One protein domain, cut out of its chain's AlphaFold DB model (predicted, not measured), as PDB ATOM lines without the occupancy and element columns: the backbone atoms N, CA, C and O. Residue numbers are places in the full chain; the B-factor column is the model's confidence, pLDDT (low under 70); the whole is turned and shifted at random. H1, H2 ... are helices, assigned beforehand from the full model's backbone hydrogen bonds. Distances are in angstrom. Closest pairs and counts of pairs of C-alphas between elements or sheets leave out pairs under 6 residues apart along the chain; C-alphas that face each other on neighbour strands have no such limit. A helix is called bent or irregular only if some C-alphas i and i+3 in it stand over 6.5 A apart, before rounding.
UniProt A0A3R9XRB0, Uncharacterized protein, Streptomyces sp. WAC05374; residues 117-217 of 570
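What this domain is: This is residues 117 to 217 of the 570 residues of an uncharacterized protein of Streptomyces sp. WAC05374 (UniProt A0A3R9XRB0). The longest helix, H4, runs through the core, with H3 and H7 beside it in a three-helix bundle and H6 crossing it steeply. H5 lies alongside H6 at one end of the long axis, and H1 and H2 are at the other end. The 101 printed residues hold seven named helices, H1 to H7 in chain order, and no named strand: all helix. The whole is compact, with a radius of gyration of the C-alphas of 12.7 A and spans of 35 by 24 by 22 A.

Where its parts are: Find C-alpha 153 at (-32.705, -10.624, -32.678); from there H4 runs 20.8 A to residue 167. Before it look for H1, residues 117 to 125, starting at (-27.002, -13.950, -39.029), H2, 129 to 135, and H3, 138 to 148, 15.3 A long. After it come H5, 178 to 186, irregular with C-alphas 179 and 182 7.3 A apart, H6, 192 to 202, 15.7 A, and H7, 205 to 215, 15.4 A, which ends with C-alpha 215 at (-24.418, -14.064, -17.470).

How they stand to each other: Start at the hub, H4, which touches five helices. With H3 it forms a hairpin at 18 degrees, closest at C-alphas 145 and 156, 4.7 A. H6 touches it at a steep tilt of 46 degrees, C-alphas 157 and 197 being closest at 5.0 A. H5 and H6 form another hairpin; H4 and H5 are apart. H1 only just touches H4, at residue 155 alone, with 3 pairs of C-alphas within 8 A. Every O i to N i+4 pair is within hydrogen-bond range in H1, H3, H4, H6 and H7, against 2 of 3 in H2 and 3 of 5 in H5.

The domain as a whole: C-alphas 126 and 174 are farthest apart, 37.4 A. The printed part has no cut and no long link. Confidence is under 70 at residues 170 and 186 to 190.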
ATOM      1  N   ALA A 117     -25.594 -13.553 -39.006       93.06
ATOM      2  CA  ALA A 117     -27.002 -13.950 -39.029       93.06
ATOM      3  C   ALA A 117     -27.330 -14.999 -40.106       93.06
ATOM      4  O   ALA A 117     -28.131 -15.894 -39.850       93.06
ATOM      5  N   ALA A 118     -26.677 -14.957 -41.274       91.69
ATOM      6  CA  ALA A 118     -26.907 -15.937 -42.334       91.69
ATOM      7  C   ALA A 118     -26.504 -17.356 -41.894       91.69
ATOM      8  O   ALA A 118     -27.275 -18.297 -42.071       91.69
ATOM      9  N   LEU A 119     -25.340 -17.495 -41.248       94.12
ATOM     10  CA  LEU A 119     -24.860 -18.778 -40.725       94.12
ATOM     11  C   LEU A 119     -25.787 -19.322 -39.631       94.12
ATOM     12  O   LEU A 119     -26.167 -20.493 -39.660       94.12
ATOM     13  N   PHE A 120     -26.164 -18.483 -38.665       94.50
ATOM     14  CA  PHE A 120     -27.031 -18.900 -37.560       94.50
ATOM     15  C   PHE A 120     -28.449 -19.240 -38.038       94.50
ATOM     16  O   PHE A 120     -29.030 -20.215 -37.556       94.50
ATOM     17  N   GLY A 121     -28.972 -18.503 -39.021       91.81
ATOM     18  CA  GLY A 121     -30.232 -18.810 -39.693       91.81
ATOM     19  C   GLY A 121     -30.188 -20.160 -40.411       91.81
ATOM     20  O   GLY A 121     -31.051 -21.003 -40.179       91.81
ATOM     21  N   GLU A 122     -29.142 -20.425 -41.196       91.25
ATOM     22  CA  GLU A 122     -28.953 -21.706 -41.895       91.25
ATOM     23  C   GLU A 122     -28.847 -22.891 -40.920       91.25
ATOM     24  O   GLU A 122     -29.439 -23.952 -41.138       91.25
ATOM     25  N   LEU A 123     -28.136 -22.717 -39.803       92.31
ATOM     26  CA  LEU A 123     -28.054 -23.729 -38.748       92.31
ATOM     27  C   LEU A 123     -29.394 -23.934 -38.034       92.31
ATOM     28  O   LEU A 123     -29.731 -25.065 -37.678       92.31
ATOM     29  N   ALA A 124     -30.177 -22.873 -37.830       91.50
ATOM     30  CA  ALA A 124     -31.515 -22.975 -37.259       91.50
ATOM     31  C   ALA A 124     -32.467 -23.727 -38.200       91.50
ATOM     32  O   ALA A 124     -33.185 -24.616 -37.744       91.50
ATOM     33  N   GLU A 125     -32.425 -23.434 -39.504       89.75
ATOM     34  CA  GLU A 125     -33.197 -24.141 -40.535       89.75
ATOM     35  C   GLU A 125     -32.859 -25.639 -40.581       89.75
ATOM     36  O   GLU A 125     -33.740 -26.474 -40.787       89.75
ATOM     37  N   ARG A 126     -31.595 -25.998 -40.327       87.56
ATOM     38  CA  ARG A 126     -31.138 -27.396 -40.234       87.56
ATOM     39  C   ARG A 126     -31.475 -28.082 -38.909       87.56
ATOM     40  O   ARG A 126     -31.268 -29.288 -38.794       87.56
ATOM     41  N   GLY A 127     -31.970 -27.347 -37.913       90.75
ATOM     42  CA  GLY A 127     -32.166 -27.866 -36.556       90.75
ATOM     43  C   GLY A 127     -30.853 -28.148 -35.817       90.75
ATOM     44  O   GLY A 127     -30.819 -28.971 -34.907       90.75
ATOM     45  N   GLU A 128     -29.766 -27.488 -36.216       92.12
ATOM     46  CA  GLU A 128     -28.409 -27.701 -35.695       92.12
ATOM     47  C   GLU A 128     -27.932 -26.565 -34.791       92.12
ATOM     48  O   GLU A 128     -26.923 -26.715 -34.104       92.12
ATOM     49  N   LEU A 129     -28.664 -25.447 -34.749       94.44
ATOM     50  CA  LEU A 129     -28.289 -24.290 -33.943       94.44
ATOM     51  C   LEU A 129     -28.122 -24.651 -32.462       94.44
ATOM     52  O   LEU A 129     -27.078 -24.363 -31.894       94.44
ATOM     53  N   ASP A 130     -29.083 -25.335 -31.842       91.62
ATOM     54  CA  ASP A 130     -28.995 -25.669 -30.411       91.62
ATOM     55  C   ASP A 130     -27.803 -26.592 -30.108       91.62
ATOM     56  O   ASP A 130     -27.157 -26.472 -29.066       91.62
ATOM     57  N   ALA A 131     -27.476 -27.487 -31.048       91.75
ATOM     58  CA  ALA A 131     -26.299 -28.334 -30.948       91.75
ATOM     59  C   ALA A 131     -25.015 -27.504 -31.049       91.75
ATOM     60  O   ALA A 131     -24.126 -27.714 -30.234       91.75
ATOM     61  N   LEU A 132     -24.933 -26.532 -31.971       95.50
ATOM     62  CA  LEU A 132     -23.806 -25.596 -32.030       95.50
ATOM     63  C   LEU A 132     -23.684 -24.801 -30.726       95.50
ATOM     64  O   LEU A 132     -22.605 -24.762 -30.142       95.50
ATOM     65  N   LEU A 133     -24.777 -24.196 -30.253       94.94
ATOM     66  CA  LEU A 133     -24.795 -23.363 -29.050       94.94
ATOM     67  C   LEU A 133     -24.283 -24.119 -27.821       94.94
ATOM     68  O   LEU A 133     -23.555 -23.546 -27.016       94.94
ATOM     69  N   ALA A 134     -24.583 -25.415 -27.708       91.19
ATOM     70  CA  ALA A 134     -24.070 -26.272 -26.642       91.19
ATOM     71  C   ALA A 134     -22.550 -26.539 -26.715       91.19
ATOM     72  O   ALA A 134     -21.971 -26.953 -25.710       91.19
ATOM     73  N   LEU A 135     -21.910 -26.325 -27.873       92.81
ATOM     74  CA  LEU A 135     -20.464 -26.496 -28.084       92.81
ATOM     75  C   LEU A 135     -19.672 -25.199 -27.866       92.81
ATOM     76  O   LEU A 135     -18.478 -25.258 -27.583       92.81
ATOM     77  N   LEU A 136     -20.303 -24.028 -28.007       93.94
ATOM     78  CA  LEU A 136     -19.595 -22.747 -27.920       93.94
ATOM     79  C   LEU A 136     -19.191 -22.424 -26.477       93.94
ATOM     80  O   LEU A 136     -19.989 -22.665 -25.575       93.94
ATOM     81  N   PRO A 137     -18.009 -21.849 -26.210       92.44
ATOM     82  CA  PRO A 137     -17.688 -21.281 -24.905       92.44
ATOM     83  C   PRO A 137     -18.488 -19.993 -24.651       92.44
ATOM     84  O   PRO A 137     -19.030 -19.385 -25.574       92.44
ATOM     85  N   GLU A 138     -18.557 -19.572 -23.389       92.25
ATOM     86  CA  GLU A 138     -19.318 -18.384 -22.969       92.25
ATOM     87  C   GLU A 138     -18.811 -17.099 -23.639       92.25
ATOM     88  O   GLU A 138     -19.624 -16.334 -24.152       92.25
ATOM     89  N   GLU A 139     -17.488 -16.937 -23.755       93.31
ATOM     90  CA  GLU A 139     -16.827 -15.831 -24.474       93.31
ATOM     91  C   GLU A 139     -17.380 -15.683 -25.908       93.31
ATOM     92  O   GLU A 139     -17.816 -14.607 -26.318       93.31
ATOM     93  N   SER A 140     -17.467 -16.790 -26.659       95.31
ATOM     94  CA  SER A 140     -18.053 -16.792 -28.005       95.31
ATOM     95  C   SER A 140     -19.536 -16.431 -27.986       95.31
ATOM     96  O   SER A 140     -19.989 -15.656 -28.823       95.31
ATOM     97  N   LEU A 141     -20.317 -16.960 -27.041       95.75
ATOM     98  CA  LEU A 141     -21.742 -16.631 -26.952       95.75
ATOM     99  C   LEU A 141     -21.949 -15.123 -26.742       95.75
ATOM    100  O   LEU A 141     -22.772 -14.528 -27.433       95.75
ATOM    101  N   VAL A 142     -21.171 -14.487 -25.861       94.75
ATOM    102  CA  VAL A 142     -21.238 -13.036 -25.614       94.75
ATOM    103  C   VAL A 142     -20.904 -12.231 -26.874       94.75
ATOM    104  O   VAL A 142     -21.647 -11.304 -27.228       94.75
ATOM    105  N   THR A 143     -19.830 -12.597 -27.584       94.81
ATOM    106  CA  THR A 143     -19.449 -11.944 -28.848       94.81
ATOM    107  C   THR A 143     -20.587 -12.004 -29.866       94.81
ATOM    108  O   THR A 143     -21.003 -10.972 -30.397       94.81
ATOM    109  N   TYR A 144     -21.164 -13.188 -30.093       95.88
ATOM    110  CA  TYR A 144     -22.186 -13.354 -31.127       95.88
ATOM    111  C   TYR A 144     -23.570 -12.846 -30.722       95.88
ATOM    112  O   TYR A 144     -24.311 -12.422 -31.606       95.88
ATOM    113  N   VAL A 145     -23.922 -12.790 -29.430       95.69
ATOM    114  CA  VAL A 145     -25.112 -12.032 -28.992       95.69
ATOM    115  C   VAL A 145     -24.978 -10.592 -29.474       95.69
ATOM    116  O   VAL A 145     -25.878 -10.069 -30.125       95.69
ATOM    117  N   THR A 146     -23.827  -9.968 -29.220       92.06
ATOM    118  CA  THR A 146     -23.593  -8.566 -29.574       92.06
ATOM    119  C   THR A 146     -23.617  -8.342 -31.083       92.06
ATOM    120  O   THR A 146     -24.193  -7.346 -31.532       92.06
ATOM    121  N   ALA A 147     -23.029  -9.253 -31.863       92.69
ATOM    122  CA  ALA A 147     -23.033  -9.190 -33.322       92.69
ATOM    123  C   ALA A 147     -24.449  -9.333 -33.904       92.69
ATOM    124  O   ALA A 147     -24.868  -8.529 -34.730       92.69
ATOM    125  N   LEU A 148     -25.221 -10.308 -33.418       94.69
ATOM    126  CA  LEU A 148     -26.536 -10.643 -33.966       94.69
ATOM    127  C   LEU A 148     -27.634  -9.640 -33.593       94.69
ATOM    128  O   LEU A 148     -28.648  -9.586 -34.276       94.69
ATOM    129  N   LEU A 149     -27.456  -8.804 -32.566       92.25
ATOM    130  CA  LEU A 149     -28.468  -7.808 -32.177       92.25
ATOM    131  C   LEU A 149     -28.835  -6.809 -33.287       92.25
ATOM    132  O   LEU A 149     -29.936  -6.253 -33.255       92.25
ATOM    133  N   ALA A 150     -27.927  -6.573 -34.240       85.81
ATOM    134  CA  ALA A 150     -28.171  -5.700 -35.385       85.81
ATOM    135  C   ALA A 150     -28.962  -6.393 -36.510       85.81
ATOM    136  O   ALA A 150     -29.791  -5.745 -37.146       85.81
ATOM    137  N   ASP A 151     -28.743  -7.695 -36.708       89.56
ATOM    138  CA  ASP A 151     -29.169  -8.414 -37.915       89.56
ATOM    139  C   ASP A 151     -30.254  -9.475 -37.649       89.56
ATOM    140  O   ASP A 151     -31.153  -9.662 -38.465       89.56
ATOM    141  N   ASP A 152     -30.198 -10.166 -36.505       93.12
ATOM    142  CA  ASP A 152     -31.125 -11.236 -36.123       93.12
ATOM    143  C   ASP A 152     -31.305 -11.328 -34.595       93.12
ATOM    144  O   ASP A 152     -30.619 -12.061 -33.869       93.12
ATOM    145  N   ARG A 153     -32.318 -10.610 -34.097       93.62
ATOM    146  CA  ARG A 153     -32.705 -10.624 -32.678       93.62
ATOM    147  C   ARG A 153     -33.217 -11.983 -32.196       93.62
ATOM    148  O   ARG A 153     -33.119 -12.269 -31.004       93.62
ATOM    149  N   THR A 154     -33.739 -12.826 -33.089       93.25
ATOM    150  CA  THR A 154     -34.233 -14.160 -32.717       93.25
ATOM    151  C   THR A 154     -33.064 -15.077 -32.396       93.25
ATOM    152  O   THR A 154     -33.070 -15.748 -31.362       93.25
ATOM    153  N   ALA A 155     -32.033 -15.076 -33.244       93.19
ATOM    154  CA  ALA A 155     -30.796 -15.790 -32.964       93.19
ATOM    155  C   ALA A 155     -30.130 -15.240 -31.693       93.19
ATOM    156  O   ALA A 155     -29.833 -16.022 -30.789       93.19
ATOM    157  N   ALA A 156     -30.007 -13.913 -31.550       95.25
ATOM    158  CA  ALA A 156     -29.441 -13.292 -30.346       95.25
ATOM    159  C   ALA A 156     -30.152 -13.740 -29.050       95.25
ATOM    160  O   ALA A 156     -29.492 -14.087 -28.069       95.25
ATOM    161  N   ALA A 157     -31.488 -13.819 -29.052       95.00
ATOM    162  CA  ALA A 157     -32.263 -14.310 -27.912       95.00
ATOM    163  C   ALA A 157     -31.976 -15.784 -27.570       95.00
ATOM    164  O   ALA A 157     -31.942 -16.145 -26.390       95.00
ATOM    165  N   ARG A 158     -31.726 -16.642 -28.569       94.94
ATOM    166  CA  ARG A 158     -31.341 -18.045 -28.337       94.94
ATOM    167  C   ARG A 158     -29.956 -18.166 -27.710       94.94
ATOM    168  O   ARG A 158     -29.799 -18.936 -26.766       94.94
ATOM    169  N   LEU A 159     -28.981 -17.380 -28.170       95.25
ATOM    170  CA  LEU A 159     -27.652 -17.343 -27.548       95.25
ATOM    171  C   LEU A 159     -27.738 -16.864 -26.092       95.25
ATOM    172  O   LEU A 159     -27.128 -17.457 -25.206       95.25
ATOM    173  N   LEU A 160     -28.544 -15.830 -25.832       94.31
ATOM    174  CA  LEU A 160     -28.768 -15.320 -24.480       94.31
ATOM    175  C   LEU A 160     -29.455 -16.359 -23.577       94.31
ATOM    176  O   LEU A 160     -29.109 -16.497 -22.406       94.31
ATOM    177  N   THR A 161     -30.393 -17.125 -24.136       93.44
ATOM    178  CA  THR A 161     -31.047 -18.244 -23.443       93.44
ATOM    179  C   THR A 161     -30.043 -19.332 -23.075       93.44
ATOM    180  O   THR A 161     -30.083 -19.849 -21.960       93.44
ATOM    181  N   GLU A 162     -29.121 -19.663 -23.978       94.31
ATOM    182  CA  GLU A 162     -28.056 -20.629 -23.706       94.31
ATOM    183  C   GLU A 162     -27.110 -20.143 -22.595       94.31
ATOM    184  O   GLU A 162     -26.795 -20.917 -21.689       94.31
ATOM    185  N   LEU A 163     -26.717 -18.864 -22.602       92.62
ATOM    186  CA  LEU A 163     -25.937 -18.259 -21.513       92.62
ATOM    187  C   LEU A 163     -26.672 -18.356 -20.170       92.62
ATOM    188  O   LEU A 163     -26.114 -18.843 -19.187       92.62
ATOM    189  N   ALA A 164     -27.951 -17.975 -20.131       90.56
ATOM    190  CA  ALA A 164     -28.764 -18.060 -18.918       90.56
ATOM    191  C   ALA A 164     -28.913 -19.508 -18.416       90.56
ATOM    192  O   ALA A 164     -28.856 -19.769 -17.212       90.56
ATOM    193  N   ARG A 165     -29.041 -20.477 -19.332       89.94
ATOM    194  CA  ARG A 165     -29.096 -21.908 -19.000       89.94
ATOM    195  C   ARG A 165     -27.806 -22.393 -18.331       89.94
ATOM    196  O   ARG A 165     -27.885 -23.241 -17.442       89.94
ATOM    197  N   ARG A 166     -26.642 -21.890 -18.754       89.19
ATOM    198  CA  ARG A 166     -25.326 -22.248 -18.190       89.19
ATOM    199  C   ARG A 166     -25.064 -21.601 -16.840       89.19
ATOM    200  O   ARG A 166     -24.598 -22.289 -15.937       89.19
ATOM    201  N   ALA A 167     -25.441 -20.334 -16.690       86.62
ATOM    202  CA  ALA A 167     -25.372 -19.626 -15.414       86.62
ATOM    203  C   ALA A 167     -26.225 -20.312 -14.323       86.62
ATOM    204  O   ALA A 167     -25.901 -20.262 -13.136       86.62
ATOM    205  N   GLY A 168     -27.298 -21.005 -14.723       82.88
ATOM    206  CA  GLY A 168     -28.180 -21.731 -13.815       82.88
ATOM    207  C   GLY A 168     -29.066 -20.798 -12.974       82.88
ATOM    208  O   GLY A 168     -29.058 -19.586 -13.159       82.88
ATOM    209  N   PRO A 169     -29.869 -21.331 -12.038       71.12
ATOM    210  CA  PRO A 169     -30.879 -20.556 -11.306       71.12
ATOM    211  C   PRO A 169     -30.325 -19.682 -10.160       71.12
ATOM    212  O   PRO A 169     -31.105 -19.063  -9.448       71.12
ATOM    213  N   GLY A 170     -29.006 -19.655  -9.937       68.75
ATOM    214  CA  GLY A 170     -28.366 -19.028  -8.769       68.75
ATOM    215  C   GLY A 170     -27.864 -17.594  -8.971       68.75
ATOM    216  O   GLY A 170     -27.003 -17.152  -8.212       68.75
ATOM    217  N   TRP A 171     -28.332 -16.888 -10.000       73.62
ATOM    218  CA  TRP A 171     -27.850 -15.547 -10.329       73.62
ATOM    219  C   TRP A 171     -28.426 -14.493  -9.350       73.62
ATOM    220  O   TRP A 171     -29.589 -14.590  -8.948       73.62
ATOM    221  N   PRO A 172     -27.636 -13.489  -8.922       72.25
ATOM    222  CA  PRO A 172     -28.123 -12.418  -8.053       72.25
ATOM    223  C   PRO A 172     -29.218 -11.593  -8.739       72.25
ATOM    224  O   PRO A 172     -28.985 -11.069  -9.829       72.25
ATOM    225  N   ALA A 173     -30.364 -11.399  -8.069       74.56
ATOM    226  CA  ALA A 173     -31.475 -10.550  -8.531       74.56
ATOM    227  C   ALA A 173     -31.009  -9.167  -9.037       74.56
ATOM    228  O   ALA A 173     -31.558  -8.611  -9.989       74.56
ATOM    229  N   ASP A 174     -29.950  -8.653  -8.414       78.75
ATOM    230  CA  ASP A 174     -29.371  -7.339  -8.666       78.75
ATOM    231  C   ASP A 174     -28.717  -7.214 -10.052       78.75
ATOM    232  O   ASP A 174     -28.647  -6.108 -10.588       78.75
ATOM    233  N   LEU A 175     -28.277  -8.330 -10.652       79.44
ATOM    234  CA  LEU A 175     -27.666  -8.352 -11.987       79.44
ATOM    235  C   LEU A 175     -28.695  -8.342 -13.122       79.44
ATOM    236  O   LEU A 175     -28.321  -8.052 -14.261       79.44
ATOM    237  N   LEU A 176     -29.973  -8.634 -12.847       82.75
ATOM    238  CA  LEU A 176     -30.992  -8.531 -13.885       82.75
ATOM    239  C   LEU A 176     -31.457  -7.089 -14.094       82.75
ATOM    240  O   LEU A 176     -31.723  -6.370 -13.119       82.75
ATOM    241  N   PRO A 177     -31.669  -6.706 -15.365       85.38
ATOM    242  CA  PRO A 177     -32.450  -5.538 -15.733       85.38
ATOM    243  C   PRO A 177     -33.819  -5.550 -15.053       85.38
ATOM    244  O   PRO A 177     -34.453  -6.600 -14.943       85.38
ATOM    245  N   GLU A 178     -34.300  -4.373 -14.651       85.31
ATOM    246  CA  GLU A 178     -35.592  -4.202 -13.970       85.31
ATOM    247  C   GLU A 178     -36.761  -4.938 -14.662       85.31
ATOM    248  O   GLU A 178     -37.484  -5.644 -13.958       85.31
ATOM    249  N   PRO A 179     -36.899  -4.923 -16.011       85.44
ATOM    250  CA  PRO A 179     -37.984  -5.633 -16.696       85.44
ATOM    251  C   PRO A 179     -37.973  -7.158 -16.524       85.44
ATOM    252  O   PRO A 179     -38.987  -7.805 -16.772       85.44
ATOM    253  N   LEU A 180     -36.834  -7.746 -16.144       84.25
ATOM    254  CA  LEU A 180     -36.665  -9.191 -16.020       84.25
ATOM    255  C   LEU A 180     -36.731  -9.691 -14.572       84.25
ATOM    256  O   LEU A 180     -36.921 -10.888 -14.383       84.25
ATOM    257  N   ARG A 181     -36.631  -8.821 -13.557       84.50
ATOM    258  CA  ARG A 181     -36.552  -9.231 -12.139       84.50
ATOM    259  C   ARG A 181     -37.786 -10.002 -11.662       84.50
ATOM    260  O   ARG A 181     -37.646 -11.124 -11.176       84.50
ATOM    261  N   ASP A 182     -38.979  -9.433 -11.841       78.81
ATOM    262  CA  ASP A 182     -40.229 -10.065 -11.393       78.81
ATOM    263  C   ASP A 182     -40.594 -11.309 -12.226       78.81
ATOM    264  O   ASP A 182     -40.906 -12.348 -11.631       78.81
ATOM    265  N   PRO A 183     -40.504 -11.281 -13.577       79.06
ATOM    266  CA  PRO A 183     -40.779 -12.463 -14.389       79.06
ATOM    267  C   PRO A 183     -39.843 -13.630 -14.082       79.06
ATOM    268  O   PRO A 183     -40.304 -14.762 -13.980       79.06
ATOM    269  N   PHE A 184     -38.547 -13.378 -13.875       74.88
ATOM    270  CA  PHE A 184     -37.601 -14.446 -13.556       74.88
ATOM    271  C   PHE A 184     -37.835 -15.069 -12.175       74.88
ATOM    272  O   PHE A 184     -37.635 -16.272 -12.020       74.88
ATOM    273  N   ALA A 185     -38.252 -14.283 -11.177       73.50
ATOM    274  CA  ALA A 185     -38.535 -14.794  -9.837       73.50
ATOM    275  C   ALA A 185     -39.767 -15.718  -9.806       73.50
ATOM    276  O   ALA A 185     -39.839 -16.629  -8.980       73.50
ATOM    277  N   GLY A 186     -40.736 -15.482 -10.700       66.06
ATOM    278  CA  GLY A 186     -41.971 -16.264 -10.808       66.06
ATOM    279  C   GLY A 186     -41.980 -17.341 -11.899       66.06
ATOM    280  O   GLY A 186     -42.858 -18.207 -11.878       66.06
ATOM    281  N   ALA A 187     -41.048 -17.309 -12.856       63.44
ATOM    282  CA  ALA A 187     -41.056 -18.218 -13.996       63.44
ATOM    283  C   ALA A 187     -40.668 -19.649 -13.601       63.44
ATOM    284  O   ALA A 187     -39.602 -19.910 -13.041       63.44
ATOM    285  N   ALA A 188     -41.499 -20.616 -13.999       64.12
ATOM    286  CA  ALA A 188     -41.022 -21.983 -14.147       64.12
ATOM    287  C   ALA A 188     -39.910 -21.991 -15.211       64.12
ATOM    288  O   ALA A 188     -40.015 -21.300 -16.223       64.12
ATOM    289  N   THR A 189     -38.867 -22.801 -15.021       64.44
ATOM    290  CA  THR A 189     -37.640 -22.826 -15.848       64.44
ATOM    291  C   THR A 189     -37.889 -22.972 -17.361       64.44
ATOM    292  O   THR A 189     -37.002 -22.686 -18.157       64.44
ATOM    293  N   GLY A 190     -39.088 -23.410 -17.764       66.56
ATOM    294  CA  GLY A 190     -39.508 -23.560 -19.158       66.56
ATOM    295  C   GLY A 190     -39.927 -22.277 -19.891       66.56
ATOM    296  O   GLY A 190     -39.922 -22.304 -21.116       66.56
ATOM    297  N   ASP A 191     -40.254 -21.172 -19.206       84.31
ATOM    298  CA  ASP A 191     -40.696 -19.913 -19.858       84.31
ATOM    299  C   ASP A 191     -39.547 -18.911 -20.111       84.31
ATOM    300  O   ASP A 191     -39.703 -17.874 -20.755       84.31
ATOM    301  N   LEU A 192     -38.342 -19.253 -19.648       84.75
ATOM    302  CA  LEU A 192     -37.125 -18.457 -19.814       84.75
ATOM    303  C   LEU A 192     -36.861 -18.012 -21.271       84.75
ATOM    304  O   LEU A 192     -36.560 -16.832 -21.471       84.75
ATOM    305  N   PRO A 193     -36.992 -18.881 -22.299       89.19
ATOM    306  CA  PRO A 193     -36.725 -18.473 -23.678       89.19
ATOM    307  C   PRO A 193     -37.684 -17.380 -24.171       89.19
ATOM    308  O   PRO A 193     -37.267 -16.480 -24.898       89.19
ATOM    309  N   GLY A 194     -38.959 -17.432 -23.763       89.62
ATOM    310  CA  GLY A 194     -39.974 -16.449 -24.150       89.62
ATOM    311  C   GLY A 194     -39.712 -15.077 -23.535       89.62
ATOM    312  O   GLY A 194     -39.752 -14.063 -24.236       89.62
ATOM    313  N   LEU A 195     -39.357 -15.049 -22.247       90.38
ATOM    314  CA  LEU A 195     -39.011 -13.820 -21.526       90.38
ATOM    315  C   LEU A 195     -37.775 -13.132 -22.112       90.38
ATOM    316  O   LEU A 195     -37.789 -11.922 -22.348       90.38
ATOM    317  N   LEU A 196     -36.717 -13.897 -22.389       92.12
ATOM    318  CA  LEU A 196     -35.492 -13.355 -22.976       92.12
ATOM    319  C   LEU A 196     -35.713 -12.869 -24.412       92.12
ATOM    320  O   LEU A 196     -35.198 -11.815 -24.775       92.12
ATOM    321  N   ALA A 197     -36.521 -13.569 -25.211       93.38
ATOM    322  CA  ALA A 197     -36.889 -13.107 -26.549       93.38
ATOM    323  C   ALA A 197     -37.672 -11.783 -26.516       93.38
ATOM    324  O   ALA A 197     -37.374 -10.871 -27.293       93.38
ATOM    325  N   ALA A 198     -38.628 -11.641 -25.591       93.25
ATOM    326  CA  ALA A 198     -39.358 -10.390 -25.394       93.25
ATOM    327  C   ALA A 198     -38.410  -9.252 -24.986       93.25
ATOM    328  O   ALA A 198     -38.437  -8.182 -25.594       93.25
ATOM    329  N   TYR A 199     -37.509  -9.511 -24.033       93.81
ATOM    330  CA  TYR A 199     -36.521  -8.535 -23.581       93.81
ATOM    331  C   TYR A 199     -35.579  -8.088 -24.702       93.81
ATOM    332  O   TYR A 199     -35.443  -6.891 -24.930       93.81
ATOM    333  N   VAL A 200     -34.993  -9.018 -25.462       94.62
ATOM    334  CA  VAL A 200     -34.111  -8.698 -26.602       94.62
ATOM    335  C   VAL A 200     -34.841  -7.886 -27.679       94.62
ATOM    336  O   VAL A 200     -34.228  -7.091 -28.392       94.62
ATOM    337  N   THR A 201     -36.161  -8.039 -27.801       93.69
ATOM    338  CA  THR A 201     -36.973  -7.266 -28.750       93.69
ATOM    339  C   THR A 201     -37.180  -5.816 -28.298       93.69
ATOM    340  O   THR A 201     -37.219  -4.923 -29.141       93.69
ATOM    341  N   THR A 202     -37.280  -5.556 -26.992       93.25
ATOM    342  CA  THR A 202     -37.593  -4.216 -26.456       93.25
ATOM    343  C   THR A 202     -36.386  -3.448 -25.926       93.25
ATOM    344  O   THR A 202     -36.405  -2.222 -25.935       93.25
ATOM    345  N   ALA A 203     -35.364  -4.146 -25.433       92.12
ATOM    346  CA  ALA A 203     -34.185  -3.547 -24.826       92.12
ATOM    347  C   ALA A 203     -33.258  -2.917 -25.874       92.12
ATOM    348  O   ALA A 203     -33.270  -3.286 -27.058       92.12
ATOM    349  N   ASP A 204     -32.440  -1.967 -25.425       93.50
ATOM    350  CA  ASP A 204     -31.359  -1.439 -26.242       93.50
ATOM    351  C   ASP A 204     -30.201  -2.450 -26.370       93.50
ATOM    352  O   ASP A 204     -30.094  -3.435 -25.630       93.50
ATOM    353  N   ARG A 205     -29.333  -2.232 -27.365       91.94
ATOM    354  CA  ARG A 205     -28.225  -3.149 -27.670       91.94
ATOM    355  C   ARG A 205     -27.211  -3.232 -26.525       91.94
ATOM    356  O   ARG A 205     -26.621  -4.290 -26.319       91.94
ATOM    357  N   GLU A 206     -26.985  -2.132 -25.817       91.56
ATOM    358  CA  GLU A 206     -25.988  -2.054 -24.754       91.56
ATOM    359  C   GLU A 206     -26.451  -2.816 -23.510       91.56
ATOM    360  O   GLU A 206     -25.672  -3.562 -22.921       91.56
ATOM    361  N   ASP A 207     -27.727  -2.694 -23.168       92.31
ATOM    362  CA  ASP A 207     -28.396  -3.390 -22.082       92.31
ATOM    363  C   ASP A 207     -28.372  -4.909 -22.291       92.31
ATOM    364  O   ASP A 207     -27.982  -5.651 -21.383       92.31
ATOM    365  N   VAL A 208     -28.683  -5.387 -23.502       93.69
ATOM    366  CA  VAL A 208     -28.576  -6.822 -23.817       93.69
ATOM    367  C   VAL A 208     -27.121  -7.295 -23.755       93.69
ATOM    368  O   VAL A 208     -26.847  -8.355 -23.192       93.69
ATOM    369  N   ALA A 209     -26.172  -6.519 -24.288       91.50
ATOM    370  CA  ALA A 209     -24.752  -6.867 -24.225       91.50
ATOM    371  C   ALA A 209     -24.224  -6.887 -22.777       91.50
ATOM    372  O   ALA A 209     -23.411  -7.743 -22.424       91.50
ATOM    373  N   ARG A 210     -24.699  -5.972 -21.922       91.62
ATOM    374  CA  ARG A 210     -24.375  -5.923 -20.490       91.62
ATOM    375  C   ARG A 210     -24.923  -7.152 -19.769       91.62
ATOM    376  O   ARG A 210     -24.192  -7.762 -18.994       91.62
ATOM    377  N   LEU A 211     -26.162  -7.548 -20.066       92.50
ATOM    378  CA  LEU A 211     -26.758  -8.773 -19.533       92.50
ATOM    379  C   LEU A 211     -25.987 -10.021 -19.984       92.50
ATOM    380  O   LEU A 211     -25.686 -10.872 -19.155       92.50
ATOM    381  N   ALA A 212     -25.620 -10.125 -21.265       92.44
ATOM    382  CA  ALA A 212     -24.843 -11.256 -21.773       92.44
ATOM    383  C   ALA A 212     -23.497 -11.404 -21.043       92.44
ATOM    384  O   ALA A 212     -23.168 -12.497 -20.583       92.44
ATOM    385  N   ARG A 213     -22.762 -10.298 -20.858       91.50
ATOM    386  CA  ARG A 213     -21.507 -10.267 -20.084       91.50
ATOM    387  C   ARG A 213     -21.710 -10.666 -18.624       91.50
ATOM    388  O   ARG A 213     -20.939 -11.459 -18.093       91.50
ATOM    389  N   ALA A 214     -22.775 -10.168 -17.994       90.12
ATOM    390  CA  ALA A 214     -23.115 -10.531 -16.621       90.12
ATOM    391  C   ALA A 214     -23.419 -12.033 -16.480       90.12
ATOM    392  O   ALA A 214     -22.979 -12.656 -15.516       90.12
ATOM    393  N   LEU A 215     -24.122 -12.628 -17.451       89.00
ATOM    394  CA  LEU A 215     -24.418 -14.064 -17.470       89.00
ATOM    395  C   LEU A 215     -23.168 -14.928 -17.679       89.00
ATOM    396  O   LEU A 215     -23.098 -16.017 -17.119       89.00
ATOM    397  N   ALA A 216     -22.188 -14.441 -18.439       88.75
ATOM    398  CA  ALA A 216     -20.889 -15.094 -18.616       88.75
ATOM    399  C   ALA A 216     -19.920 -14.867 -17.435       88.75
ATOM    400  O   ALA A 216     -18.796 -15.358 -17.450       88.75
ATOM    401  N   GLY A 217     -20.318 -14.091 -16.418       85.69
ATOM    402  CA  GLY A 217     -19.449 -13.754 -15.288       85.69
ATOM    403  C   GLY A 217     -18.233 -12.902 -15.673       85.69
ATOM    404  O   GLY A 217     -17.251 -12.870 -14.927       85.69
TER     405      GLY A 217